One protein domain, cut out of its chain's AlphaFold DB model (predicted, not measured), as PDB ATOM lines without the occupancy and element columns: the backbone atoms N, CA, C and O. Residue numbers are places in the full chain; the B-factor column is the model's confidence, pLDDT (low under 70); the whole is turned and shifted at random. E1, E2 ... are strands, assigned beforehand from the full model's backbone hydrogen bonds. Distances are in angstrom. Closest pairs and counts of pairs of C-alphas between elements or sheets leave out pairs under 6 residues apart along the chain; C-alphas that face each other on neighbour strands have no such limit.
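This is residues 265 to 451 of the 625 residues of the protein "Beta_helix domain-containing protein" of Syntrophaceae bacterium PtaB.Bin095 (UniProt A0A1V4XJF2). With little regular structure, the chain winds in stacked turns, a solenoid walled by parallel sheets E1 E3 E5 E7 E9 E11 and E2 E4 E6 E8 E10 E12. Short parallel pairings, from residues 279 to 280 on to E13, make a third wall. The 13 named strands, E1 to E13 in chain order, hold 51 of the 187 printed residues: all strand, no named helix. It is compact, with a radius of gyration of the C-alphas of 14.4 A, spanning 38 by 34 by 29 A.

Look first at E5, residues 325 to 330, parallel to E7, residues 359 to 367, with N 362 and O 327 2.8 A apart. E6, residues 339 to 341, is apart from both.

Find E1, residues 265 to 268, from C-alpha 265 at (148.325, 126.936, 169.102). E7 runs 20.3 A and bends by 62 degrees at residue 364. E13, residues 444 to 446, ends at (147.197, 98.597, 175.687).

The printed part has no cut; pLDDT is under 70 at residue 301 and residues 331 to 334.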
ATOM      1  N   ILE A 265     149.373 126.421 169.987       98.69
ATOM      2  CA  ILE A 265     148.325 126.936 169.102       98.69
ATOM      3  C   ILE A 265     147.033 127.082 169.907       98.69
ATOM      4  O   ILE A 265     146.603 126.125 170.547       98.69
ATOM      5  N   ASN A 266     146.403 128.255 169.872       97.12
ATOM      6  CA  ASN A 266     145.142 128.513 170.566       97.12
ATOM      7  C   ASN A 266     144.080 129.056 169.599       97.12
ATOM      8  O   ASN A 266     144.313 130.055 168.913       97.12
ATOM      9  N   LEU A 267     142.929 128.387 169.553       96.62
ATOM     10  CA  LEU A 267     141.744 128.779 168.798       96.62
ATOM     11  C   LEU A 267     140.704 129.349 169.759       96.62
ATOM     12  O   LEU A 267     140.375 128.733 170.776       96.62
ATOM     13  N   TYR A 268     140.169 130.511 169.411       93.94
ATOM     14  CA  TYR A 268     139.206 131.252 170.209       93.94
ATOM     15  C   TYR A 268     138.087 131.778 169.311       93.94
ATOM     16  O   TYR A 268     138.321 132.631 168.452       93.94
ATOM     17  N   ASN A 269     136.874 131.256 169.497       92.88
ATOM     18  CA  ASN A 269     135.717 131.498 168.626       92.88
ATOM     19  C   ASN A 269     136.067 131.385 167.138       92.88
ATOM     20  O   ASN A 269     135.800 132.292 166.358       92.88
ATOM     21  N   ALA A 270     136.731 130.293 166.777       94.12
ATOM     22  CA  ALA A 270     137.278 130.070 165.448       94.12
ATOM     23  C   ALA A 270     136.818 128.698 164.944       94.12
ATOM     24  O   ALA A 270     136.984 127.694 165.642       94.12
ATOM     25  N   SER A 271     136.229 128.660 163.754       95.06
ATOM     26  CA  SER A 271     135.604 127.481 163.159       95.06
ATOM     27  C   SER A 271     136.231 127.084 161.827       95.06
ATOM     28  O   SER A 271     136.891 127.876 161.161       95.06
ATOM     29  N   GLU A 272     136.030 125.828 161.429       96.75
ATOM     30  CA  GLU A 272     136.468 125.308 160.121       96.75
ATOM     31  C   GLU A 272     137.989 125.408 159.878       96.75
ATOM     32  O   GLU A 272     138.462 125.335 158.745       96.75
ATOM     33  N   ASN A 273     138.792 125.554 160.936       98.50
ATOM     34  CA  ASN A 273     140.246 125.611 160.814       98.50
ATOM     35  C   ASN A 273     140.845 124.203 160.739       98.50
ATOM     36  O   ASN A 273     140.395 123.273 161.414       98.50
ATOM     37  N   THR A 274     141.917 124.060 159.964       98.81
ATOM     38  CA  THR A 274     142.699 122.823 159.844       98.81
ATOM     39  C   THR A 274     144.098 123.030 160.409       98.81
ATOM     40  O   THR A 274     144.838 123.899 159.956       98.81
ATOM     41  N   ILE A 275     144.498 122.209 161.377       98.94
ATOM     42  CA  ILE A 275     145.842 122.212 161.961       98.94
ATOM     43  C   ILE A 275     146.496 120.886 161.602       98.94
ATOM     44  O   ILE A 275     146.104 119.861 162.146       98.94
ATOM     45  N   GLN A 276     147.475 120.875 160.700       98.75
ATOM     46  CA  GLN A 276     148.022 119.644 160.127       98.75
ATOM     47  C   GLN A 276     149.545 119.661 159.970       98.75
ATOM     48  O   GLN A 276     150.146 120.680 159.639       98.75
ATOM     49  N   GLY A 277     150.180 118.506 160.168       98.69
ATOM     50  CA  GLY A 277     151.599 118.286 159.885       98.69
ATOM     51  C   GLY A 277     152.579 119.112 160.724       98.69
ATOM     52  O   GLY A 277     153.761 119.168 160.376       98.69
ATOM     53  N   ASN A 278     152.128 119.744 161.813       98.94
ATOM     54  CA  ASN A 278     152.947 120.580 162.697       98.94
ATOM     55  C   ASN A 278     153.666 119.754 163.762       98.94
ATOM     56  O   ASN A 278     153.180 118.695 164.163       98.94
ATOM     57  N   TYR A 279     154.791 120.268 164.267       98.88
ATOM     58  CA  TYR A 279     155.400 119.801 165.516       98.88
ATOM     59  C   TYR A 279     155.155 120.841 166.605       98.88
ATOM     60  O   TYR A 279     155.491 122.014 166.433       98.88
ATOM     61  N   VAL A 280     154.567 120.404 167.716       98.94
ATOM     62  CA  VAL A 280     154.116 121.276 168.800       98.94
ATOM     63  C   VAL A 280     154.638 120.752 170.137       98.94
ATOM     64  O   VAL A 280     154.323 119.623 170.520       98.94
ATOM     65  N   GLY A 281     155.454 121.559 170.820       98.56
ATOM     66  CA  GLY A 281     156.081 121.221 172.109       98.56
ATOM     67  C   GLY A 281     157.406 120.449 172.004       98.56
ATOM     68  O   GLY A 281     157.969 120.017 173.009       98.56
ATOM     69  N   THR A 282     157.951 120.281 170.794       98.69
ATOM     70  CA  THR A 282     159.236 119.597 170.552       98.69
ATOM     71  C   THR A 282     160.216 120.453 169.752       98.69
ATOM     72  O   THR A 282     159.846 121.465 169.154       98.69
ATOM     73  N   ASN A 283     161.489 120.056 169.732       98.56
ATOM     74  CA  ASN A 283     162.468 120.600 168.793       98.56
ATOM     75  C   ASN A 283     162.116 120.255 167.330       98.56
ATOM     76  O   ASN A 283     161.290 119.385 167.053       98.56
ATOM     77  N   ALA A 284     162.777 120.895 166.365       98.25
ATOM     78  CA  ALA A 284     162.503 120.708 164.938       98.25
ATOM     79  C   ALA A 284     162.690 119.260 164.439       98.25
ATOM     80  O   ALA A 284     162.081 118.859 163.446       98.25
ATOM     81  N   ALA A 285     163.507 118.468 165.139       98.25
ATOM     82  CA  ALA A 285     163.702 117.046 164.867       98.25
ATOM     83  C   ALA A 285     162.610 116.147 165.483       98.25
ATOM     84  O   ALA A 285     162.541 114.966 165.150       98.25
ATOM     85  N   GLY A 286     161.773 116.669 166.386       98.62
ATOM     86  CA  GLY A 286     160.768 115.906 167.128       98.62
ATOM     87  C   GLY A 286     161.374 114.874 168.085       98.62
ATOM     88  O   GLY A 286     160.812 113.796 168.269       98.62
ATOM     89  N   THR A 287     162.555 115.163 168.638       98.44
ATOM     90  CA  THR A 287     163.353 114.235 169.466       98.44
ATOM     91  C   THR A 287     163.504 114.670 170.919       98.44
ATOM     92  O   THR A 287     163.813 113.830 171.759       98.44
ATOM     93  N   ALA A 288     163.274 115.946 171.231       98.31
ATOM     94  CA  ALA A 288     163.337 116.479 172.590       98.31
ATOM     95  C   ALA A 288     162.204 117.482 172.832       98.31
ATOM     96  O   ALA A 288     161.759 118.145 171.892       98.31
ATOM     97  N   ALA A 289     161.761 117.588 174.086       98.38
ATOM     98  CA  ALA A 289     160.748 118.551 174.502       98.38
ATOM     99  C   ALA A 289     161.298 119.986 174.468       98.38
ATOM    100  O   ALA A 289     162.423 120.244 174.895       98.38
ATOM    101  N   LEU A 290     160.472 120.904 173.982       97.69
ATOM    102  CA  LEU A 290     160.591 122.353 174.118       97.69
ATOM    103  C   LEU A 290     159.198 122.835 174.547       97.69
ATOM    104  O   LEU A 290     158.390 123.181 173.681       97.69
ATOM    105  N   PRO A 291     158.881 122.743 175.850       97.06
ATOM    106  CA  PRO A 291     157.498 122.720 176.303       97.06
ATOM    107  C   PRO A 291     156.705 123.977 175.960       97.06
ATOM    108  O   PRO A 291     157.235 125.087 175.951       97.06
ATOM    109  N   ASN A 292     155.421 123.773 175.691       97.81
ATOM    110  CA  ASN A 292     154.375 124.772 175.895       97.81
ATOM    111  C   ASN A 292     153.539 124.326 177.101       97.81
ATOM    112  O   ASN A 292     153.684 123.181 177.537       97.81
ATOM    113  N   PHE A 293     152.600 125.150 177.569       96.75
ATOM    114  CA  PHE A 293     151.645 124.675 178.570       96.75
ATOM    115  C   PHE A 293     150.744 123.574 177.989       96.75
ATOM    116  O   PHE A 293     150.829 122.417 178.391       96.75
ATOM    117  N   ASP A 294     149.969 123.894 176.952       97.62
ATOM    118  CA  ASP A 294     149.321 122.893 176.095       97.62
ATOM    119  C   ASP A 294     149.921 122.912 174.704       97.62
ATOM    120  O   ASP A 294     150.389 123.947 174.229       97.62
ATOM    121  N   GLY A 295     149.819 121.799 173.988       98.56
ATOM    122  CA  GLY A 295     150.161 121.802 172.573       98.56
ATOM    123  C   GLY A 295     149.165 122.646 171.779       98.56
ATOM    124  O   GLY A 295     149.484 123.727 171.278       98.56
ATOM    125  N   ILE A 296     147.936 122.146 171.677       98.62
ATOM    126  CA  ILE A 296     146.850 122.776 170.923       98.62
ATOM    127  C   ILE A 296     145.629 122.925 171.824       98.62
ATOM    128  O   ILE A 296     145.141 121.945 172.385       98.62
ATOM    129  N   GLN A 297     145.100 124.141 171.912       96.44
ATOM    130  CA  GLN A 297     143.875 124.443 172.635       96.44
ATOM    131  C   GLN A 297     142.789 124.953 171.687       96.44
ATOM    132  O   GLN A 297     143.023 125.847 170.877       96.44
ATOM    133  N   ILE A 298     141.581 124.413 171.836       93.94
ATOM    134  CA  ILE A 298     140.349 125.009 171.314       93.94
ATOM    135  C   ILE A 298     139.559 125.534 172.507       93.94
ATOM    136  O   ILE A 298     139.275 124.775 173.435       93.94
ATOM    137  N   SER A 299     139.236 126.825 172.494       87.00
ATOM    138  CA  SER A 299     138.567 127.518 173.591       87.00
ATOM    139  C   SER A 299     137.292 128.251 173.159       87.00
ATOM    140  O   SER A 299     137.175 128.710 172.019       87.00
ATOM    141  N   GLN A 300     136.379 128.376 174.129       77.81
ATOM    142  CA  GLN A 300     135.143 129.170 174.119       77.81
ATOM    143  C   GLN A 300     134.001 128.738 173.177       77.81
ATOM    144  O   GLN A 300     134.118 127.829 172.354       77.81
ATOM    145  N   GLU A 301     132.847 129.380 173.399       67.88
ATOM    146  CA  GLU A 301     131.572 129.186 172.708       67.88
ATOM    147  C   GLU A 301     131.671 129.565 171.228       67.88
ATOM    148  O   GLU A 301     131.816 130.733 170.880       67.88
ATOM    149  N   GLY A 302     131.519 128.577 170.344       72.69
ATOM    150  CA  GLY A 302     131.434 128.807 168.899       72.69
ATOM    151  C   GLY A 302     132.647 128.344 168.098       72.69
ATOM    152  O   GLY A 302     132.598 128.411 166.875       72.69
ATOM    153  N   SER A 303     133.702 127.820 168.732       89.62
ATOM    154  CA  SER A 303     134.772 127.125 168.002       89.62
ATOM    155  C   SER A 303     134.304 125.730 167.567       89.62
ATOM    156  O   SER A 303     134.296 124.786 168.364       89.62
ATOM    157  N   SER A 304     133.906 125.589 166.303       92.00
ATOM    158  CA  SER A 304     133.274 124.377 165.774       92.00
ATOM    159  C   SER A 304     133.892 123.904 164.459       92.00
ATOM    160  O   SER A 304     134.532 124.662 163.737       92.00
ATOM    161  N   ASN A 305     133.702 122.628 164.130       93.94
ATOM    162  CA  ASN A 305     134.139 122.022 162.873       93.94
ATOM    163  C   ASN A 305     135.646 122.177 162.591       93.94
ATOM    164  O   ASN A 305     136.073 122.112 161.440       93.94
ATOM    165  N   ASN A 306     136.473 122.375 163.622       96.81
ATOM    166  CA  ASN A 306     137.919 122.419 163.448       96.81
ATOM    167  C   ASN A 306     138.477 120.997 163.362       96.81
ATOM    168  O   ASN A 306     138.023 120.086 164.063       96.81
ATOM    169  N   THR A 307     139.504 120.815 162.536       98.31
ATOM    170  CA  THR A 307     140.217 119.545 162.386       98.31
ATOM    171  C   THR A 307     141.661 119.691 162.852       98.31
ATOM    172  O   THR A 307     142.435 120.470 162.302       98.31
ATOM    173  N   ILE A 308     142.040 118.906 163.858       98.81
ATOM    174  CA  ILE A 308     143.421 118.726 164.301       98.81
ATOM    175  C   ILE A 308     143.928 117.423 163.686       98.81
ATOM    176  O   ILE A 308     143.552 116.331 164.114       98.81
ATOM    177  N   GLY A 309     144.783 117.546 162.683       98.69
ATOM    178  CA  GLY A 309     145.379 116.461 161.917       98.69
ATOM    179  C   GLY A 309     144.599 116.149 160.639       98.69
ATOM    180  O   GLY A 309     144.090 117.053 159.984       98.69
ATOM    181  N   GLY A 310     144.525 114.875 160.262       98.06
ATOM    182  CA  GLY A 310     143.847 114.420 159.045       98.06
ATOM    183  C   GLY A 310     144.155 112.959 158.719       98.06
ATOM    184  O   GLY A 310     144.943 112.319 159.409       98.06
ATOM    185  N   THR A 311     143.517 112.418 157.677       97.50
ATOM    186  CA  THR A 311     143.646 110.997 157.292       97.50
ATOM    187  C   THR A 311     144.763 110.724 156.291       97.50
ATOM    188  O   THR A 311     145.164 109.575 156.113       97.50
ATOM    189  N   GLU A 312     145.253 111.751 155.598       97.38
ATOM    190  CA  GLU A 312     146.312 111.587 154.607       97.38
ATOM    191  C   GLU A 312     147.701 111.607 155.255       97.38
ATOM    192  O   GLU A 312     147.930 112.195 156.317       97.38
ATOM    193  N   SER A 313     148.664 110.969 154.588       96.12
ATOM    194  CA  SER A 313     150.054 110.958 155.041       96.12
ATOM    195  C   SER A 313     150.591 112.383 155.197       96.12
ATOM    196  O   SER A 313     150.440 113.221 154.311       96.12
ATOM    197  N   GLY A 314     151.228 112.656 156.335       96.12
ATOM    198  CA  GLY A 314     151.776 113.971 156.657       96.12
ATOM    199  C   GLY A 314     150.776 114.970 157.249       96.12
ATOM    200  O   GLY A 314     151.225 116.004 157.731       96.12
ATOM    201  N   MET A 315     149.466 114.682 157.280       98.50
ATOM    202  CA  MET A 315     148.490 115.564 157.943       98.50
ATOM    203  C   MET A 315     148.533 115.463 159.473       98.50
ATOM    204  O   MET A 315     148.243 116.437 160.161       98.50
ATOM    205  N   GLY A 316     148.918 114.312 160.025       98.56
ATOM    206  CA  GLY A 316     149.045 114.123 161.470       98.56
ATOM    207  C   GLY A 316     150.076 115.057 162.106       98.56
ATOM    208  O   GLY A 316     151.219 115.129 161.650       98.56
ATOM    209  N   ASN A 317     149.695 115.751 163.179       98.94
ATOM    210  CA  ASN A 317     150.628 116.562 163.962       98.94
ATOM    211  C   ASN A 317     151.430 115.686 164.941       98.94
ATOM    212  O   ASN A 317     150.941 114.649 165.395       98.94
ATOM    213  N   LEU A 318     152.633 116.134 165.309       98.94
ATOM    214  CA  LEU A 318     153.377 115.641 166.472       98.94
ATOM    215  C   LEU A 318     153.151 116.604 167.637       98.94
ATOM    216  O   LEU A 318     153.557 117.761 167.553       98.94
ATOM    217  N   ILE A 319     152.514 116.140 168.709       98.94
ATOM    218  CA  ILE A 319     152.100 116.986 169.831       98.94
ATOM    219  C   ILE A 319     152.580 116.347 171.134       98.94
ATOM    220  O   ILE A 319     151.939 115.456 171.696       98.94
ATOM    221  N   SER A 320     153.745 116.779 171.593       98.81
ATOM    222  CA  SER A 320     154.503 116.081 172.633       98.81
ATOM    223  C   SER A 320     155.310 117.068 173.464       98.81
ATOM    224  O   SER A 320     155.641 118.142 172.976       98.81
ATOM    225  N   GLY A 321     155.671 116.691 174.690       98.38
ATOM    226  CA  GLY A 321     156.526 117.509 175.553       98.38
ATOM    227  C   GLY A 321     155.861 118.753 176.142       98.38
ATOM    228  O   GLY A 321     156.587 119.650 176.553       98.38
ATOM    229  N   ASN A 322     154.526 118.838 176.154       98.50
ATOM    230  CA  ASN A 322     153.789 119.960 176.746       98.50
ATOM    231  C   ASN A 322     153.502 119.709 178.241       98.50
ATOM    232  O   ASN A 322     153.400 118.563 178.675       98.50
ATOM    233  N   GLU A 323     153.383 120.768 179.037       97.69
ATOM    234  CA  GLU A 323     153.316 120.676 180.504       97.69
ATOM    235  C   GLU A 323     151.965 120.163 181.041       97.69
ATOM    236  O   GLU A 323     151.946 119.506 182.080       97.69
ATOM    237  N   ASP A 324     150.855 120.400 180.331       96.62
ATOM    238  CA  ASP A 324     149.534 119.807 180.592       96.62
ATOM    239  C   ASP A 324     149.097 118.896 179.429       96.62
ATOM    240  O   ASP A 324     149.657 117.812 179.233       96.62
ATOM    241  N   ALA A 325     148.080 119.282 178.653       97.75
ATOM    242  CA  ALA A 325     147.550 118.427 177.607       97.75
ATOM    243  C   ALA A 325     148.303 118.629 176.287       97.75
ATOM    244  O   ALA A 325     148.619 119.749 175.880       97.75
ATOM    245  N   GLY A 326     148.510 117.545 175.539       98.69
ATOM    246  CA  GLY A 326     148.859 117.668 174.128       98.69
ATOM    247  C   GLY A 326     147.764 118.445 173.391       98.69
ATOM    248  O   GLY A 326     148.028 119.466 172.757       98.69
ATOM    249  N   ILE A 327     146.513 118.003 173.538       98.62
ATOM    250  CA  ILE A 327     145.337 118.693 172.995       98.62
ATOM    251  C   ILE A 327     144.320 118.946 174.107       98.62
ATOM    252  O   ILE A 327     143.856 117.999 174.745       98.62
ATOM    253  N   ARG A 328     143.902 120.203 174.281       95.94
ATOM    254  CA  ARG A 328     142.798 120.585 175.167       95.94
ATOM    255  C   ARG A 328     141.604 121.099 174.366       95.94
ATOM    256  O   ARG A 328     141.706 122.075 173.629       95.94
ATOM    257  N   LEU A 329     140.452 120.468 174.562       93.31
ATOM    258  CA  LEU A 329     139.181 120.863 173.958       93.31
ATOM    259  C   LEU A 329     138.265 121.432 175.044       93.31
ATOM    260  O   LEU A 329     137.804 120.701 175.921       93.31
ATOM    261  N   VAL A 330     138.024 122.741 175.002       86.88
ATOM    262  CA  VAL A 330     137.085 123.450 175.878       86.88
ATOM    263  C   VAL A 330     135.990 124.037 174.999       86.88
ATOM    264  O   VAL A 330     136.094 125.177 174.551       86.88
ATOM    265  N   VAL A 331     134.962 123.238 174.713       69.56
ATOM    266  CA  VAL A 331     133.901 123.624 173.780       69.56
ATOM    267  C   VAL A 331     132.538 123.520 174.452       69.56
ATOM    268  O   VAL A 331     132.086 122.438 174.792       69.56
ATOM    269  N   SER A 332     131.866 124.642 174.680       65.88
ATOM    270  CA  SER A 332     130.596 124.687 175.423       65.88
ATOM    271  C   SER A 332     129.345 124.734 174.536       65.88
ATOM    272  O   SER A 332     128.236 124.803 175.060       65.88
ATOM    273  N   SER A 333     129.487 124.676 173.206       68.00
ATOM    274  CA  SER A 333     128.357 124.732 172.265       68.00
ATOM    275  C   SER A 333     127.923 123.340 171.770       68.00
ATOM    276  O   SER A 333     128.785 122.584 171.307       68.00
ATOM    277  N   PRO A 334     126.613 123.012 171.778       69.56
ATOM    278  CA  PRO A 334     126.069 121.838 171.091       69.56
ATOM    279  C   PRO A 334     126.464 121.798 169.608       69.56
ATOM    280  O   PRO A 334     126.548 122.844 168.963       69.56
ATOM    281  N   GLY A 335     126.700 120.607 169.057       70.56
ATOM    282  CA  GLY A 335     127.088 120.430 167.652       70.56
ATOM    283  C   GLY A 335     128.460 121.012 167.287       70.56
ATOM    284  O   GLY A 335     128.666 121.433 166.149       70.56
ATOM    285  N   ALA A 336     129.401 121.055 168.232       81.69
ATOM    286  CA  ALA A 336     130.737 121.591 167.994       81.69
ATOM    287  C   ALA A 336     131.531 120.808 166.940       81.69
ATOM    288  O   ALA A 336     132.304 121.412 166.203       81.69
ATOM    289  N   ASN A 337     131.369 119.483 166.863       87.62
ATOM    290  CA  ASN A 337     131.917 118.643 165.787       87.62
ATOM    291  C   ASN A 337     133.431 118.818 165.524       87.62
ATOM    292  O   ASN A 337     133.896 118.678 164.392       87.62
ATOM    293  N   ASN A 338     134.221 119.140 166.555       93.50
ATOM    294  CA  ASN A 338     135.677 119.236 166.426       93.50
ATOM    295  C   ASN A 338     136.293 117.831 166.308       93.50
ATOM    296  O   ASN A 338     135.890 116.899 167.011       93.50
ATOM    297  N   ARG A 339     137.276 117.680 165.417       97.25
ATOM    298  CA  ARG A 339     137.837 116.386 165.007       97.25
ATOM    299  C   ARG A 339     139.331 116.328 165.302       97.25
ATOM    300  O   ARG A 339     140.072 117.229 164.927       97.25
ATOM    301  N   VAL A 340     139.787 115.241 165.914       98.75
ATOM    302  CA  VAL A 340     141.200 114.956 166.186       98.75
ATOM    303  C   VAL A 340     141.568 113.672 165.454       98.75
ATOM    304  O   VAL A 340     141.130 112.598 165.859       98.75
ATOM    305  N   LEU A 341     142.323 113.769 164.358       98.75
ATOM    306  CA  LEU A 341     142.550 112.670 163.412       98.75
ATOM    307  C   LEU A 341     144.041 112.457 163.122       98.75
ATOM    308  O   LEU A 341     144.749 113.407 162.799       98.75
ATOM    309  N   GLY A 342     144.514 111.213 163.157       98.50
ATOM    310  CA  GLY A 342     145.827 110.833 162.621       98.50
ATOM    311  C   GLY A 342     147.041 111.430 163.342       98.50
ATOM    312  O   GLY A 342     148.149 111.395 162.807       98.50
ATOM    313  N   ASN A 343     146.871 112.008 164.535       98.94
ATOM    314  CA  ASN A 343     147.956 112.671 165.262       98.94
ATOM    315  C   ASN A 343     148.855 111.676 166.002       98.94
ATOM    316  O   ASN A 343     148.461 110.556 166.312       98.94
ATOM    317  N   THR A 344     150.073 112.114 166.312       98.88
ATOM    318  CA  THR A 344     151.032 111.430 167.187       98.88
ATOM    319  C   THR A 344     151.229 112.268 168.445       98.88
ATOM    320  O   THR A 344     151.702 113.400 168.357       98.88
ATOM    321  N   ILE A 345     150.837 111.741 169.604       98.94
ATOM    322  CA  ILE A 345     150.686 112.509 170.843       98.94
ATOM    323  C   ILE A 345     151.436 111.815 171.986       98.94
ATOM    324  O   ILE A 345     151.092 110.693 172.356       98.94
ATOM    325  N   GLY A 346     152.432 112.505 172.553       98.88
ATOM    326  CA  GLY A 346     153.228 112.048 173.705       98.88
ATOM    327  C   GLY A 346     154.482 111.230 173.359       98.88
ATOM    328  O   GLY A 346     155.199 110.775 174.252       98.88
ATOM    329  N   THR A 347     154.806 111.068 172.073       98.69
ATOM    330  CA  THR A 347     155.993 110.329 171.602       98.69
ATOM    331  C   THR A 347     156.975 111.232 170.856       98.69
ATOM    332  O   THR A 347     156.668 112.374 170.520       98.69
ATOM    333  N   ASN A 348     158.158 110.714 170.535       98.75
ATOM    334  CA  ASN A 348     159.043 111.306 169.534       98.75
ATOM    335  C   ASN A 348     158.473 111.138 168.109       98.75
ATOM    336  O   ASN A 348     157.558 110.344 167.874       98.75
ATOM    337  N   ALA A 349     159.050 111.849 167.137       98.31
ATOM    338  CA  ALA A 349     158.663 111.777 165.724       98.31
ATOM    339  C   ALA A 349     158.778 110.364 165.122       98.31
ATOM    340  O   ALA A 349     158.033 110.017 164.207       98.31
ATOM    341  N   ALA A 350     159.707 109.552 165.637       97.94
ATOM    342  CA  ALA A 350     159.901 108.165 165.221       97.94
ATOM    343  C   ALA A 350     158.858 107.202 165.817       97.94
ATOM    344  O   ALA A 350     158.792 106.058 165.376       97.94
ATOM    345  N   LYS A 351     158.042 107.657 166.780       98.12
ATOM    346  CA  LYS A 351     157.027 106.866 167.496       98.12
ATOM    347  C   LYS A 351     157.612 105.694 168.297       98.12
ATOM    348  O   LYS A 351     156.962 104.666 168.463       98.12
ATOM    349  N   THR A 352     158.849 105.839 168.769       97.12
ATOM    350  CA  THR A 352     159.614 104.786 169.463       97.12
ATOM    351  C   THR A 352     159.933 105.104 170.919       97.12
ATOM    352  O   THR A 352     160.306 104.205 171.665       97.12
ATOM    353  N   ALA A 353     159.829 106.366 171.336       98.31
ATOM    354  CA  ALA A 353     160.125 106.788 172.701       98.31
ATOM    355  C   ALA A 353     159.149 107.871 173.158       98.31
ATOM    356  O   ALA A 353     158.640 108.636 172.336       98.31
ATOM    357  N   ALA A 354     158.915 107.945 174.466       98.69
ATOM    358  CA  ALA A 354     158.056 108.954 175.064       98.69
ATOM    359  C   ALA A 354     158.739 110.332 175.053       98.69
ATOM    360  O   ALA A 354     159.913 110.462 175.397       98.69
ATOM    361  N   ILE A 355     157.971 111.357 174.695       98.75
ATOM    362  CA  ILE A 355     158.247 112.760 175.009       98.75
ATOM    363  C   ILE A 355     156.959 113.249 175.684       98.75
ATOM    364  O   ILE A 355     156.062 113.751 174.999       98.75
ATOM    365  N   PRO A 356     156.806 112.987 176.992       98.75
ATOM    366  CA  PRO A 356     155.499 113.025 177.631       98.75
ATOM    367  C   PRO A 356     154.870 114.414 177.573       98.75
ATOM    368  O   PRO A 356     155.535 115.402 177.874       98.75
ATOM    369  N   ASN A 357     153.581 114.473 177.237       98.81
ATOM    370  CA  ASN A 357     152.719 115.496 177.829       98.81
ATOM    371  C   ASN A 357     152.276 115.017 179.225       98.81
ATOM    372  O   ASN A 357     152.470 113.836 179.545       98.81
ATOM    373  N   LEU A 358     151.611 115.846 180.035       98.31
ATOM    374  CA  LEU A 358     150.906 115.320 181.211       98.31
ATOM    375  C   LEU A 358     149.739 114.428 180.773       98.31
ATOM    376  O   LEU A 358     149.671 113.261 181.158       98.31
ATOM    377  N   HIS A 359     148.864 114.954 179.917       98.62
ATOM    378  CA  HIS A 359     147.747 114.229 179.312       98.62
ATOM    379  C   HIS A 359     147.873 114.229 177.788       98.62
ATOM    380  O   HIS A 359     148.309 115.217 177.203       98.62
ATOM    381  N   GLY A 360     147.445 113.161 177.115       98.81
ATOM    382  CA  GLY A 360     147.412 113.163 175.650       98.81
ATOM    383  C   GLY A 360     146.344 114.122 175.116       98.81
ATOM    384  O   GLY A 360     146.657 115.155 174.520       98.81
ATOM    385  N   ILE A 361     145.076 113.794 175.367       98.62
ATOM    386  CA  ILE A 361     143.913 114.600 174.977       98.62
ATOM    387  C   ILE A 361     143.013 114.829 176.193       98.62
ATOM    388  O   ILE A 361     142.624 113.880 176.874       98.62
ATOM    389  N   ARG A 362     142.632 116.085 176.436       95.81
ATOM    390  CA  ARG A 362     141.704 116.488 177.497       95.81
ATOM    391  C   ARG A 362     140.459 117.140 176.904       95.81
ATOM    392  O   ARG A 362     140.539 118.238 176.354       95.81
ATOM    393  N   VAL A 363     139.307 116.492 177.058       92.94
ATOM    394  CA  VAL A 363     138.001 117.002 176.611       92.94
ATOM    395  C   VAL A 363     137.275 117.604 177.806       92.94
ATOM    396  O   VAL A 363     136.605 116.903 178.551       92.94
ATOM    397  N   HIS A 364     137.464 118.900 178.040       84.44
ATOM    398  CA  HIS A 364     136.893 119.606 179.188       84.44
ATOM    399  C   HIS A 364     135.384 119.833 179.004       84.44
ATOM    400  O   HIS A 364     134.606 119.615 179.924       84.44
ATOM    401  N   MET A 365     134.974 120.274 177.816       78.38
ATOM    402  CA  MET A 365     133.579 120.519 177.437       78.38
ATOM    403  C   MET A 365     133.438 120.171 175.947       78.38
ATOM    404  O   MET A 365     134.393 120.394 175.193       78.38
ATOM    405  N   GLY A 366     132.294 119.628 175.516       75.31
ATOM    406  CA  GLY A 366     132.049 119.384 174.093       75.31
ATOM    407  C   GLY A 366     130.797 118.569 173.788       75.31
ATOM    408  O   GLY A 366     130.363 117.750 174.590       75.31
ATOM    409  N   ASP A 367     130.268 118.766 172.585       83.69
ATOM    410  CA  ASP A 367     129.239 117.927 171.972       83.69
ATOM    411  C   ASP A 367     129.719 117.495 170.579       83.69
ATOM    412  O   ASP A 367     130.156 118.328 169.776       83.69
ATOM    413  N   GLY A 368     129.684 116.191 170.307       86.50
ATOM    414  CA  GLY A 368     130.061 115.638 169.002       86.50
ATOM    415  C   GLY A 368     131.567 115.651 168.719       86.50
ATOM    416  O   GLY A 368     131.975 115.694 167.558       86.50
ATOM    417  N   VAL A 369     132.419 115.651 169.751       92.31
ATOM    418  CA  VAL A 369     133.876 115.553 169.562       92.31
ATOM    419  C   VAL A 369     134.231 114.181 168.990       92.31
ATOM    420  O   VAL A 369     133.840 113.150 169.535       92.31
ATOM    421  N   VAL A 370     135.024 114.164 167.919       96.12
ATOM    422  CA  VAL A 370     135.509 112.928 167.292       96.12
ATOM    423  C   VAL A 370     137.013 112.802 167.507       96.12
ATOM    424  O   VAL A 370     137.786 113.619 167.010       96.12
ATOM    425  N   ILE A 371     137.435 111.757 168.214       98.38
ATOM    426  CA  ILE A 371     138.837 111.388 168.414       98.38
ATOM    427  C   ILE A 371     139.094 110.101 167.636       98.38
ATOM    428  O   ILE A 371     138.692 109.007 168.033       98.38
ATOM    429  N   GLY A 372     139.775 110.239 166.509       98.44
ATOM    430  CA  GLY A 372     140.042 109.158 165.579       98.44
ATOM    431  C   GLY A 372     138.921 108.972 164.553       98.44
ATOM    432  O   GLY A 372     138.254 109.923 164.154       98.44
ATOM    433  N   GLY A 373     138.714 107.748 164.081       97.25
ATOM    434  CA  GLY A 373     137.650 107.421 163.134       97.25
ATOM    435  C   GLY A 373     137.872 106.088 162.429       97.25
ATOM    436  O   GLY A 373     138.926 105.472 162.554       97.25
ATOM    437  N   THR A 374     136.873 105.657 161.658       97.12
ATOM    438  CA  THR A 374     136.879 104.361 160.955       97.12
ATOM    439  C   THR A 374     137.682 104.356 159.656       97.12
ATOM    440  O   THR A 374     138.086 103.295 159.179       97.12
ATOM    441  N   SER A 375     137.921 105.526 159.063       96.88
ATOM    442  CA  SER A 375     138.732 105.656 157.853       96.88
ATOM    443  C   SER A 375     140.201 105.343 158.137       96.88
ATOM    444  O   SER A 375     140.744 105.727 159.173       96.88
ATOM    445  N   ALA A 376     140.884 104.709 157.181       95.81
ATOM    446  CA  ALA A 376     142.329 104.512 157.264       95.81
ATOM    447  C   ALA A 376     143.051 105.856 157.491       95.81
ATOM    448  O   ALA A 376     142.725 106.856 156.854       95.81
ATOM    449  N   GLY A 377     144.006 105.877 158.423       96.06
ATOM    450  CA  GLY A 377     144.741 107.086 158.810       96.06
ATOM    451  C   GLY A 377     144.009 108.019 159.783       96.06
ATOM    452  O   GLY A 377     144.629 108.953 160.274       96.06
ATOM    453  N   ALA A 378     142.732 107.780 160.111       98.25
ATOM    454  CA  ALA A 378     142.007 108.615 161.073       98.25
ATOM    455  C   ALA A 378     142.463 108.390 162.522       98.25
ATOM    456  O   ALA A 378     142.414 109.321 163.319       98.25
ATOM    457  N   GLY A 379     142.914 107.182 162.865       98.25
ATOM    458  CA  GLY A 379     143.352 106.816 164.211       98.25
ATOM    459  C   GLY A 379     144.537 107.632 164.722       98.25
ATOM    460  O   GLY A 379     145.558 107.740 164.045       98.25
ATOM    461  N   ASN A 380     144.429 108.174 165.936       98.94
ATOM    462  CA  ASN A 380     145.551 108.829 166.609       98.94
ATOM    463  C   ASN A 380     146.429 107.796 167.330       98.94
ATOM    464  O   ASN A 380     145.922 106.792 167.831       98.94
ATOM    465  N   LEU A 381     147.727 108.082 167.440       98.88
ATOM    466  CA  LEU A 381     148.647 107.425 168.366       98.88
ATOM    467  C   LEU A 381     148.779 108.283 169.629       98.88
ATOM    468  O   LEU A 381     149.282 109.403 169.548       98.88
ATOM    469  N   ILE A 382     148.326 107.775 170.776       98.94
ATOM    470  CA  ILE A 382     148.248 108.502 172.052       98.94
ATOM    471  C   ILE A 382     148.964 107.686 173.131       98.94
ATOM    472  O   ILE A 382     148.380 106.809 173.773       98.94
ATOM    473  N   SER A 383     150.249 107.966 173.314       98.81
ATOM    474  CA  SER A 383     151.165 107.067 174.017       98.81
ATOM    475  C   SER A 383     152.251 107.843 174.750       98.81
ATOM    476  O   SER A 383     152.576 108.964 174.373       98.81
ATOM    477  N   GLY A 384     152.834 107.252 175.792       98.69
ATOM    478  CA  GLY A 384     153.954 107.842 176.525       98.69
ATOM    479  C   GLY A 384     153.635 109.131 177.292       98.69
ATOM    480  O   GLY A 384     154.563 109.825 177.698       98.69
ATOM    481  N   ASN A 385     152.358 109.477 177.499       98.88
ATOM    482  CA  ASN A 385     151.982 110.619 178.339       98.88
ATOM    483  C   ASN A 385     152.162 110.266 179.826       98.88
ATOM    484  O   ASN A 385     152.002 109.110 180.215       98.88
ATOM    485  N   ALA A 386     152.488 111.246 180.668       98.69
ATOM    486  CA  ALA A 386     152.830 111.011 182.073       98.69
ATOM    487  C   ALA A 386     151.627 110.572 182.932       98.69
ATOM    488  O   ALA A 386     151.805 109.917 183.956       98.69
ATOM    489  N   SER A 387     150.408 110.912 182.513       98.56
ATOM    490  CA  SER A 387     149.147 110.544 183.159       98.56
ATOM    491  C   SER A 387     148.230 109.814 182.167       98.56
ATOM    492  O   SER A 387     148.630 108.792 181.616       98.56
ATOM    493  N   ASN A 388     146.989 110.264 181.974       98.62
ATOM    494  CA  ASN A 388     146.019 109.607 181.094       98.62
ATOM    495  C   ASN A 388     146.307 109.862 179.604       98.62
ATOM    496  O   ASN A 388     146.702 110.970 179.227       98.62
ATOM    497  N   GLY A 389     146.019 108.874 178.752       98.81
ATOM    498  CA  GLY A 389     146.006 109.055 177.300       98.81
ATOM    499  C   GLY A 389     144.903 110.025 176.874       98.81
ATOM    500  O   GLY A 389     145.185 111.107 176.361       98.81
ATOM    501  N   ILE A 390     143.648 109.673 177.152       98.75
ATOM    502  CA  ILE A 390     142.474 110.535 176.957       98.75
ATOM    503  C   ILE A 390     141.772 110.733 178.304       98.75
ATOM    504  O   ILE A 390     141.549 109.766 179.026       98.75
ATOM    505  N   ILE A 391     141.396 111.969 178.640       96.75
ATOM    506  CA  ILE A 391     140.574 112.285 179.816       96.75
ATOM    507  C   ILE A 391     139.375 113.164 179.443       96.75
ATOM    508  O   ILE A 391     139.520 114.178 178.758       96.75
ATOM    509  N   ILE A 392     138.197 112.791 179.942       93.56
ATOM    510  CA  ILE A 392     136.946 113.547 179.844       93.56
ATOM    511  C   ILE A 392     136.521 113.907 181.277       93.56
ATOM    512  O   ILE A 392     135.932 113.059 181.938       93.56
ATOM    513  N   PRO A 393     136.864 115.097 181.811       87.75
ATOM    514  CA  PRO A 393     136.781 115.372 183.243       87.75
ATOM    515  C   PRO A 393     135.449 115.950 183.743       87.75
ATOM    516  O   PRO A 393     135.367 116.283 184.922       87.75
ATOM    517  N   TYR A 394     134.443 116.166 182.890       82.44
ATOM    518  CA  TYR A 394     133.234 116.895 183.292       82.44
ATOM    519  C   TYR A 394     131.960 116.352 182.645       82.44
ATOM    520  O   TYR A 394     131.959 115.938 181.489       82.44
ATOM    521  N   ALA A 395     130.843 116.474 183.370       76.56
ATOM    522  CA  ALA A 395     129.523 115.991 182.950       76.56
ATOM    523  C   ALA A 395     128.906 116.708 181.741       76.56
ATOM    524  O   ALA A 395     127.985 116.188 181.124       76.56
ATOM    525  N   GLY A 396     129.406 117.896 181.390       78.88
ATOM    526  CA  GLY A 396     128.927 118.658 180.234       78.88
ATOM    527  C   GLY A 396     129.413 118.131 178.880       78.88
ATOM    528  O   GLY A 396     129.122 118.757 177.865       78.88
ATOM    529  N   VAL A 397     130.184 117.039 178.853       83.81
ATOM    530  CA  VAL A 397     130.666 116.414 177.618       83.81
ATOM    531  C   VAL A 397     129.714 115.299 177.200       83.81
ATOM    532  O   VAL A 397     129.501 114.356 177.959       83.81
ATOM    533  N   VAL A 398     129.171 115.397 175.988       84.62
ATOM    534  CA  VAL A 398     128.211 114.432 175.428       84.62
ATOM    535  C   VAL A 398     128.567 114.058 173.989       84.62
ATOM    536  O   VAL A 398     129.316 114.765 173.312       84.62
ATOM    537  N   ASN A 399     128.051 112.918 173.515       86.31
ATOM    538  CA  ASN A 399     128.186 112.442 172.130       86.31
ATOM    539  C   ASN A 399     129.638 112.375 171.618       86.31
ATOM    540  O   ASN A 399     129.906 112.585 170.434       86.31
ATOM    541  N   THR A 400     130.598 112.111 172.507       92.56
ATOM    542  CA  THR A 400     132.001 111.954 172.108       92.56
ATOM    543  C   THR A 400     132.202 110.590 171.458       92.56
ATOM    544  O   THR A 400     131.739 109.572 171.972       92.56
ATOM    545  N   VAL A 401     132.917 110.548 170.337       96.62
ATOM    546  CA  VAL A 401     133.250 109.310 169.622       96.62
ATOM    547  C   VAL A 401     134.759 109.114 169.635       96.62
ATOM    548  O   VAL A 401     135.503 109.962 169.149       96.62
ATOM    549  N   ILE A 402     135.212 107.979 170.161       98.62
ATOM    550  CA  ILE A 402     136.618 107.579 170.229       98.62
ATOM    551  C   ILE A 402     136.765 106.278 169.443       98.62
ATOM    552  O   ILE A 402     136.334 105.225 169.911       98.62
ATOM    553  N   GLN A 403     137.340 106.327 168.242       98.62
ATOM    554  CA  GLN A 403     137.399 105.175 167.330       98.62
ATOM    555  C   GLN A 403     138.740 105.053 166.610       98.62
ATOM    556  O   GLN A 403     139.353 106.052 166.249       98.62
ATOM    557  N   GLY A 404     139.171 103.820 166.348       98.31
ATOM    558  CA  GLY A 404     140.343 103.537 165.514       98.31
ATOM    559  C   GLY A 404     141.684 104.007 166.087       98.31
ATOM    560  O   GLY A 404     142.669 104.031 165.358       98.31
ATOM    561  N   ASN A 405     141.750 104.421 167.356       98.88
ATOM    562  CA  ASN A 405     142.976 104.953 167.955       98.88
ATOM    563  C   ASN A 405     143.900 103.844 168.469       98.88
ATOM    564  O   ASN A 405     143.449 102.768 168.860       98.88
ATOM    565  N   HIS A 406     145.188 104.161 168.550       98.75
ATOM    566  CA  HIS A 406     146.216 103.384 169.231       98.75
ATOM    567  C   HIS A 406     146.625 104.117 170.511       98.75
ATOM    568  O   HIS A 406     147.157 105.224 170.450       98.75
ATOM    569  N   ILE A 407     146.345 103.532 171.671       98.94
ATOM    570  CA  ILE A 407     146.480 104.178 172.977       98.94
ATOM    571  C   ILE A 407     147.393 103.330 173.859       98.94
ATOM    572  O   ILE A 407     147.013 102.237 174.281       98.94
ATOM    573  N   GLY A 408     148.590 103.849 174.134       98.69
ATOM    574  CA  GLY A 408     149.623 103.194 174.941       98.69
ATOM    575  C   GLY A 408     150.515 102.201 174.180       98.69
ATOM    576  O   GLY A 408     151.354 101.531 174.782       98.69
ATOM    577  N   THR A 409     150.394 102.122 172.854       98.44
ATOM    578  CA  THR A 409     151.289 101.332 171.992       98.44
ATOM    579  C   THR A 409     152.359 102.197 171.320       98.44
ATOM    580  O   THR A 409     152.283 103.425 171.326       98.44
ATOM    581  N   ASP A 410     153.384 101.578 170.746       97.12
ATOM    582  CA  ASP A 410     154.368 102.253 169.899       97.12
ATOM    583  C   ASP A 410     153.834 102.533 168.478       97.12
ATOM    584  O   ASP A 410     152.686 102.248 168.130       97.12
ATOM    585  N   GLY A 411     154.687 103.089 167.614       95.06
ATOM    586  CA  GLY A 411     154.341 103.398 166.226       95.06
ATOM    587  C   GLY A 411     153.948 102.210 165.349       95.06
ATOM    588  O   GLY A 411     153.394 102.443 164.275       95.06
ATOM    589  N   THR A 412     154.220 100.966 165.765       94.81
ATOM    590  CA  THR A 412     153.760  99.769 165.044       94.81
ATOM    591  C   THR A 412     152.366  99.337 165.489       94.81
ATOM    592  O   THR A 412     151.782  98.453 164.867       94.81
ATOM    593  N   GLY A 413     151.850  99.916 166.577       92.25
ATOM    594  CA  GLY A 413     150.574  99.555 167.181       92.25
ATOM    595  C   GLY A 413     150.619  98.284 168.032       92.25
ATOM    596  O   GLY A 413     149.558  97.840 168.463       92.25
ATOM    597  N   ALA A 414     151.801  97.703 168.277       90.94
ATOM    598  CA  ALA A 414     151.941  96.404 168.946       90.94
ATOM    599  C   ALA A 414     152.915  96.423 170.133       90.94
ATOM    600  O   ALA A 414     152.698  95.691 171.101       90.94
ATOM    601  N   GLY A 415     153.979  97.232 170.073       95.62
ATOM    602  CA  GLY A 415     154.942  97.351 171.165       95.62
ATOM    603  C   GLY A 415     154.443  98.263 172.294       95.62
ATOM    604  O   GLY A 415     153.557  99.089 172.065       95.62
ATOM    605  N   PRO A 416     154.994  98.138 173.515       97.81
ATOM    606  CA  PRO A 416     154.575  98.935 174.663       97.81
ATOM    607  C   PRO A 416     155.145 100.357 174.625       97.81
ATOM    608  O   PRO A 416     156.358 100.556 174.550       97.81
ATOM    609  N   LEU A 417     154.266 101.349 174.767       98.25
ATOM    610  CA  LEU A 417     154.617 102.746 175.040       98.25
ATOM    611  C   LEU A 417     153.499 103.398 175.872       98.25
ATOM    612  O   LEU A 417     152.915 104.415 175.500       98.25
ATOM    613  N   GLY A 418     153.157 102.743 176.979       98.44
ATOM    614  CA  GLY A 418     151.999 103.060 177.810       98.44
ATOM    615  C   GLY A 418     151.923 104.506 178.278       98.44
ATOM    616  O   GLY A 418     152.944 105.145 178.533       98.44
ATOM    617  N   ASN A 419     150.700 105.009 178.450       98.88
ATOM    618  CA  ASN A 419     150.482 106.210 179.254       98.88
ATOM    619  C   ASN A 419     150.647 105.862 180.746       98.88
ATOM    620  O   ASN A 419     150.374 104.733 181.152       98.88
ATOM    621  N   GLY A 420     151.094 106.810 181.571       98.56
ATOM    622  CA  GLY A 420     151.436 106.562 182.978       98.56
ATOM    623  C   GLY A 420     150.247 106.212 183.884       98.56
ATOM    624  O   GLY A 420     150.440 105.624 184.946       98.56
ATOM    625  N   SER A 421     149.018 106.542 183.472       97.94
ATOM    626  CA  SER A 421     147.776 106.237 184.195       97.94
ATOM    627  C   SER A 421     146.802 105.446 183.306       97.94
ATOM    628  O   SER A 421     147.144 104.345 182.878       97.94
ATOM    629  N   GLN A 422     145.592 105.958 183.050       98.19
ATOM    630  CA  GLN A 422     144.566 105.271 182.267       98.19
ATOM    631  C   GLN A 422     144.804 105.455 180.769       98.19
ATOM    632  O   GLN A 422     145.303 106.500 180.339       98.19
ATOM    633  N   GLY A 423     144.383 104.486 179.958       98.75
ATOM    634  CA  GLY A 423     144.280 104.701 178.512       98.75
ATOM    635  C   GLY A 423     143.231 105.770 178.203       98.75
ATOM    636  O   GLY A 423     143.542 106.811 177.617       98.75
ATOM    637  N   ILE A 424     142.005 105.536 178.668       98.69
ATOM    638  CA  ILE A 424     140.870 106.459 178.585       98.69
ATOM    639  C   ILE A 424     140.233 106.589 179.971       98.69
ATOM    640  O   ILE A 424     139.898 105.590 180.604       98.69
ATOM    641  N   ASP A 425     140.041 107.821 180.430       97.06
ATOM    642  CA  ASP A 425     139.408 108.143 181.707       97.06
ATOM    643  C   ASP A 425     138.169 109.014 181.478       97.06
ATOM    644  O   ASP A 425     138.278 110.194 181.133       97.06
ATOM    645  N   ILE A 426     136.988 108.426 181.650       94.31
ATOM    646  CA  ILE A 426     135.707 109.127 181.637       94.31
ATOM    647  C   ILE A 426     135.353 109.468 183.076       94.31
ATOM    648  O   ILE A 426     135.087 108.596 183.905       94.31
ATOM    649  N   TYR A 427     135.317 110.755 183.373       89.44
ATOM    650  CA  TYR A 427     134.983 111.259 184.686       89.44
ATOM    651  C   TYR A 427     133.749 112.154 184.584       89.44
ATOM    652  O   TYR A 427     133.782 113.236 184.003       89.44
ATOM    653  N   GLN A 428     132.641 111.672 185.146       85.38
ATOM    654  CA  GLN A 428     131.336 112.346 185.171       85.38
ATOM    655  C   GLN A 428     130.602 112.510 183.823       85.38
ATOM    656  O   GLN A 428     129.491 113.027 183.849       85.38
ATOM    657  N   ALA A 429     131.147 112.061 182.684       88.00
ATOM    658  CA  ALA A 429     130.536 112.226 181.355       88.00
ATOM    659  C   ALA A 429     129.719 111.012 180.860       88.00
ATOM    660  O   ALA A 429     129.950 109.875 181.274       88.00
ATOM    661  N   SER A 430     128.796 111.268 179.928       89.00
ATOM    662  CA  SER A 430     127.804 110.299 179.432       89.00
ATOM    663  C   SER A 430     127.674 110.324 177.915       89.00
ATOM    664  O   SER A 430     127.996 111.318 177.264       89.00
ATOM    665  N   GLY A 431     127.176 109.231 177.334       90.81
ATOM    666  CA  GLY A 431     126.960 109.146 175.887       90.81
ATOM    667  C   GLY A 431     128.252 109.099 175.063       90.81
ATOM    668  O   GLY A 431     128.267 109.563 173.923       90.81
ATOM    669  N   THR A 432     129.352 108.587 175.625       94.62
ATOM    670  CA  THR A 432     130.599 108.378 174.876       94.62
ATOM    671  C   THR A 432     130.568 107.036 174.151       94.62
ATOM    672  O   THR A 432     130.312 105.997 174.753       94.62
ATOM    673  N   THR A 433     130.894 107.029 172.862       97.56
ATOM    674  CA  THR A 433     131.125 105.801 172.091       97.56
ATOM    675  C   THR A 433     132.620 105.522 172.011       97.56
ATOM    676  O   THR A 433     133.351 106.248 171.340       97.56
ATOM    677  N   ILE A 434     133.081 104.455 172.659       98.69
ATOM    678  CA  ILE A 434     134.454 103.956 172.578       98.69
ATOM    679  C   ILE A 434     134.457 102.695 171.721       98.69
ATOM    680  O   ILE A 434     134.031 101.618 172.143       98.69
ATOM    681  N   GLY A 435     134.991 102.820 170.515       98.31
ATOM    682  CA  GLY A 435     135.116 101.723 169.572       98.31
ATOM    683  C   GLY A 435     133.873 101.521 168.713       98.31
ATOM    684  O   GLY A 435     133.170 102.460 168.338       98.31
ATOM    685  N   GLY A 436     133.630 100.266 168.361       96.81
ATOM    686  CA  GLY A 436     132.543  99.805 167.511       96.81
ATOM    687  C   GLY A 436     132.915  98.495 166.818       96.81
ATOM    688  O   GLY A 436     134.085  98.136 166.714       96.81
ATOM    689  N   THR A 437     131.909  97.770 166.329       94.19
ATOM    690  CA  THR A 437     132.098  96.463 165.669       94.19
ATOM    691  C   THR A 437     132.299  96.570 164.154       94.19
ATOM    692  O   THR A 437     132.631  95.583 163.499       94.19
ATOM    693  N   GLY A 438     132.105  97.766 163.587       95.06
ATOM    694  CA  GLY A 438     132.415  98.064 162.192       95.06
ATOM    695  C   GLY A 438     133.923  98.112 161.930       95.06
ATOM    696  O   GLY A 438     134.721  98.388 162.825       95.06
ATOM    697  N   ALA A 439     134.323  97.868 160.680       94.44
ATOM    698  CA  ALA A 439     135.726  97.928 160.276       94.44
ATOM    699  C   ALA A 439     136.347  99.302 160.606       94.44
ATOM    700  O   ALA A 439     135.754 100.341 160.322       94.44
ATOM    701  N   GLY A 440     137.533  99.290 161.221       95.62
ATOM    702  CA  GLY A 440     138.266 100.496 161.620       95.62
ATOM    703  C   GLY A 440     137.744 101.203 162.876       95.62
ATOM    704  O   GLY A 440     138.390 102.134 163.339       95.62
ATOM    705  N   ALA A 441     136.612 100.787 163.457       98.06
ATOM    706  CA  ALA A 441     136.063 101.449 164.643       98.06
ATOM    707  C   ALA A 441     136.822 101.096 165.929       98.06
ATOM    708  O   ALA A 441     136.949 101.938 166.815       98.06
ATOM    709  N   ALA A 442     137.336  99.868 166.029       97.94
ATOM    710  CA  ALA A 442     138.025  99.362 167.211       97.94
ATOM    711  C   ALA A 442     139.250 100.212 167.580       97.94
ATOM    712  O   ALA A 442     140.137 100.420 166.754       97.94
ATOM    713  N   ASN A 443     139.328 100.651 168.837       98.81
ATOM    714  CA  ASN A 443     140.578 101.170 169.384       98.81
ATOM    715  C   ASN A 443     141.473 100.008 169.829       98.81
ATOM    716  O   ASN A 443     140.980  98.962 170.254       98.81
ATOM    717  N   THR A 444     142.785 100.219 169.787       98.56
ATOM    718  CA  THR A 444     143.780  99.411 170.499       98.56
ATOM    719  C   THR A 444     144.194 100.172 171.753       98.56
ATOM    720  O   THR A 444     144.761 101.254 171.639       98.56
ATOM    721  N   ILE A 445     143.902  99.638 172.937       98.81
ATOM    722  CA  ILE A 445     144.129 100.276 174.238       98.81
ATOM    723  C   ILE A 445     144.969  99.327 175.086       98.81
ATOM    724  O   ILE A 445     144.450  98.387 175.695       98.81
ATOM    725  N   ALA A 446     146.277  99.552 175.101       97.94
ATOM    726  CA  ALA A 446     147.197  98.597 175.687       97.94
ATOM    727  C   ALA A 446     148.340  99.237 176.460       97.94
ATOM    728  O   ALA A 446     148.707 100.385 176.224       97.94
ATOM    729  N   TYR A 447     148.907  98.456 177.379       97.88
ATOM    730  CA  TYR A 447     150.130  98.785 178.116       97.88
ATOM    731  C   TYR A 447     150.069 100.050 178.979       97.88
ATOM    732  O   TYR A 447     151.110 100.524 179.429       97.88
ATOM    733  N   ASN A 448     148.882 100.606 179.236       98.62
ATOM    734  CA  ASN A 448     148.743 101.766 180.114       98.62
ATOM    735  C   ASN A 448     149.047 101.367 181.564       98.62
ATOM    736  O   ASN A 448     148.780 100.238 181.977       98.62
ATOM    737  N   GLY A 449     149.606 102.293 182.344       98.00
ATOM    738  CA  GLY A 449     150.083 102.026 183.702       98.00
ATOM    739  C   GLY A 449     148.989 101.589 184.678       98.00
ATOM    740  O   GLY A 449     149.298 101.033 185.732       98.00
ATOM    741  N   ARG A 450     147.715 101.830 184.345       96.00
ATOM    742  CA  ARG A 450     146.551 101.449 185.151       96.00
ATOM    743  C   ARG A 450     145.494 100.717 184.309       96.00
ATOM    744  O   ARG A 450     145.817  99.731 183.665       96.00
ATOM    745  N   THR A 451     144.239 101.135 184.352       96.62
ATOM    746  CA  THR A 451     143.103 100.585 183.606       96.62
ATOM    747  C   THR A 451     143.155 101.008 182.133       96.62
ATOM    748  O   THR A 451     143.575 102.120 181.797       96.62
TER     749      THR A 451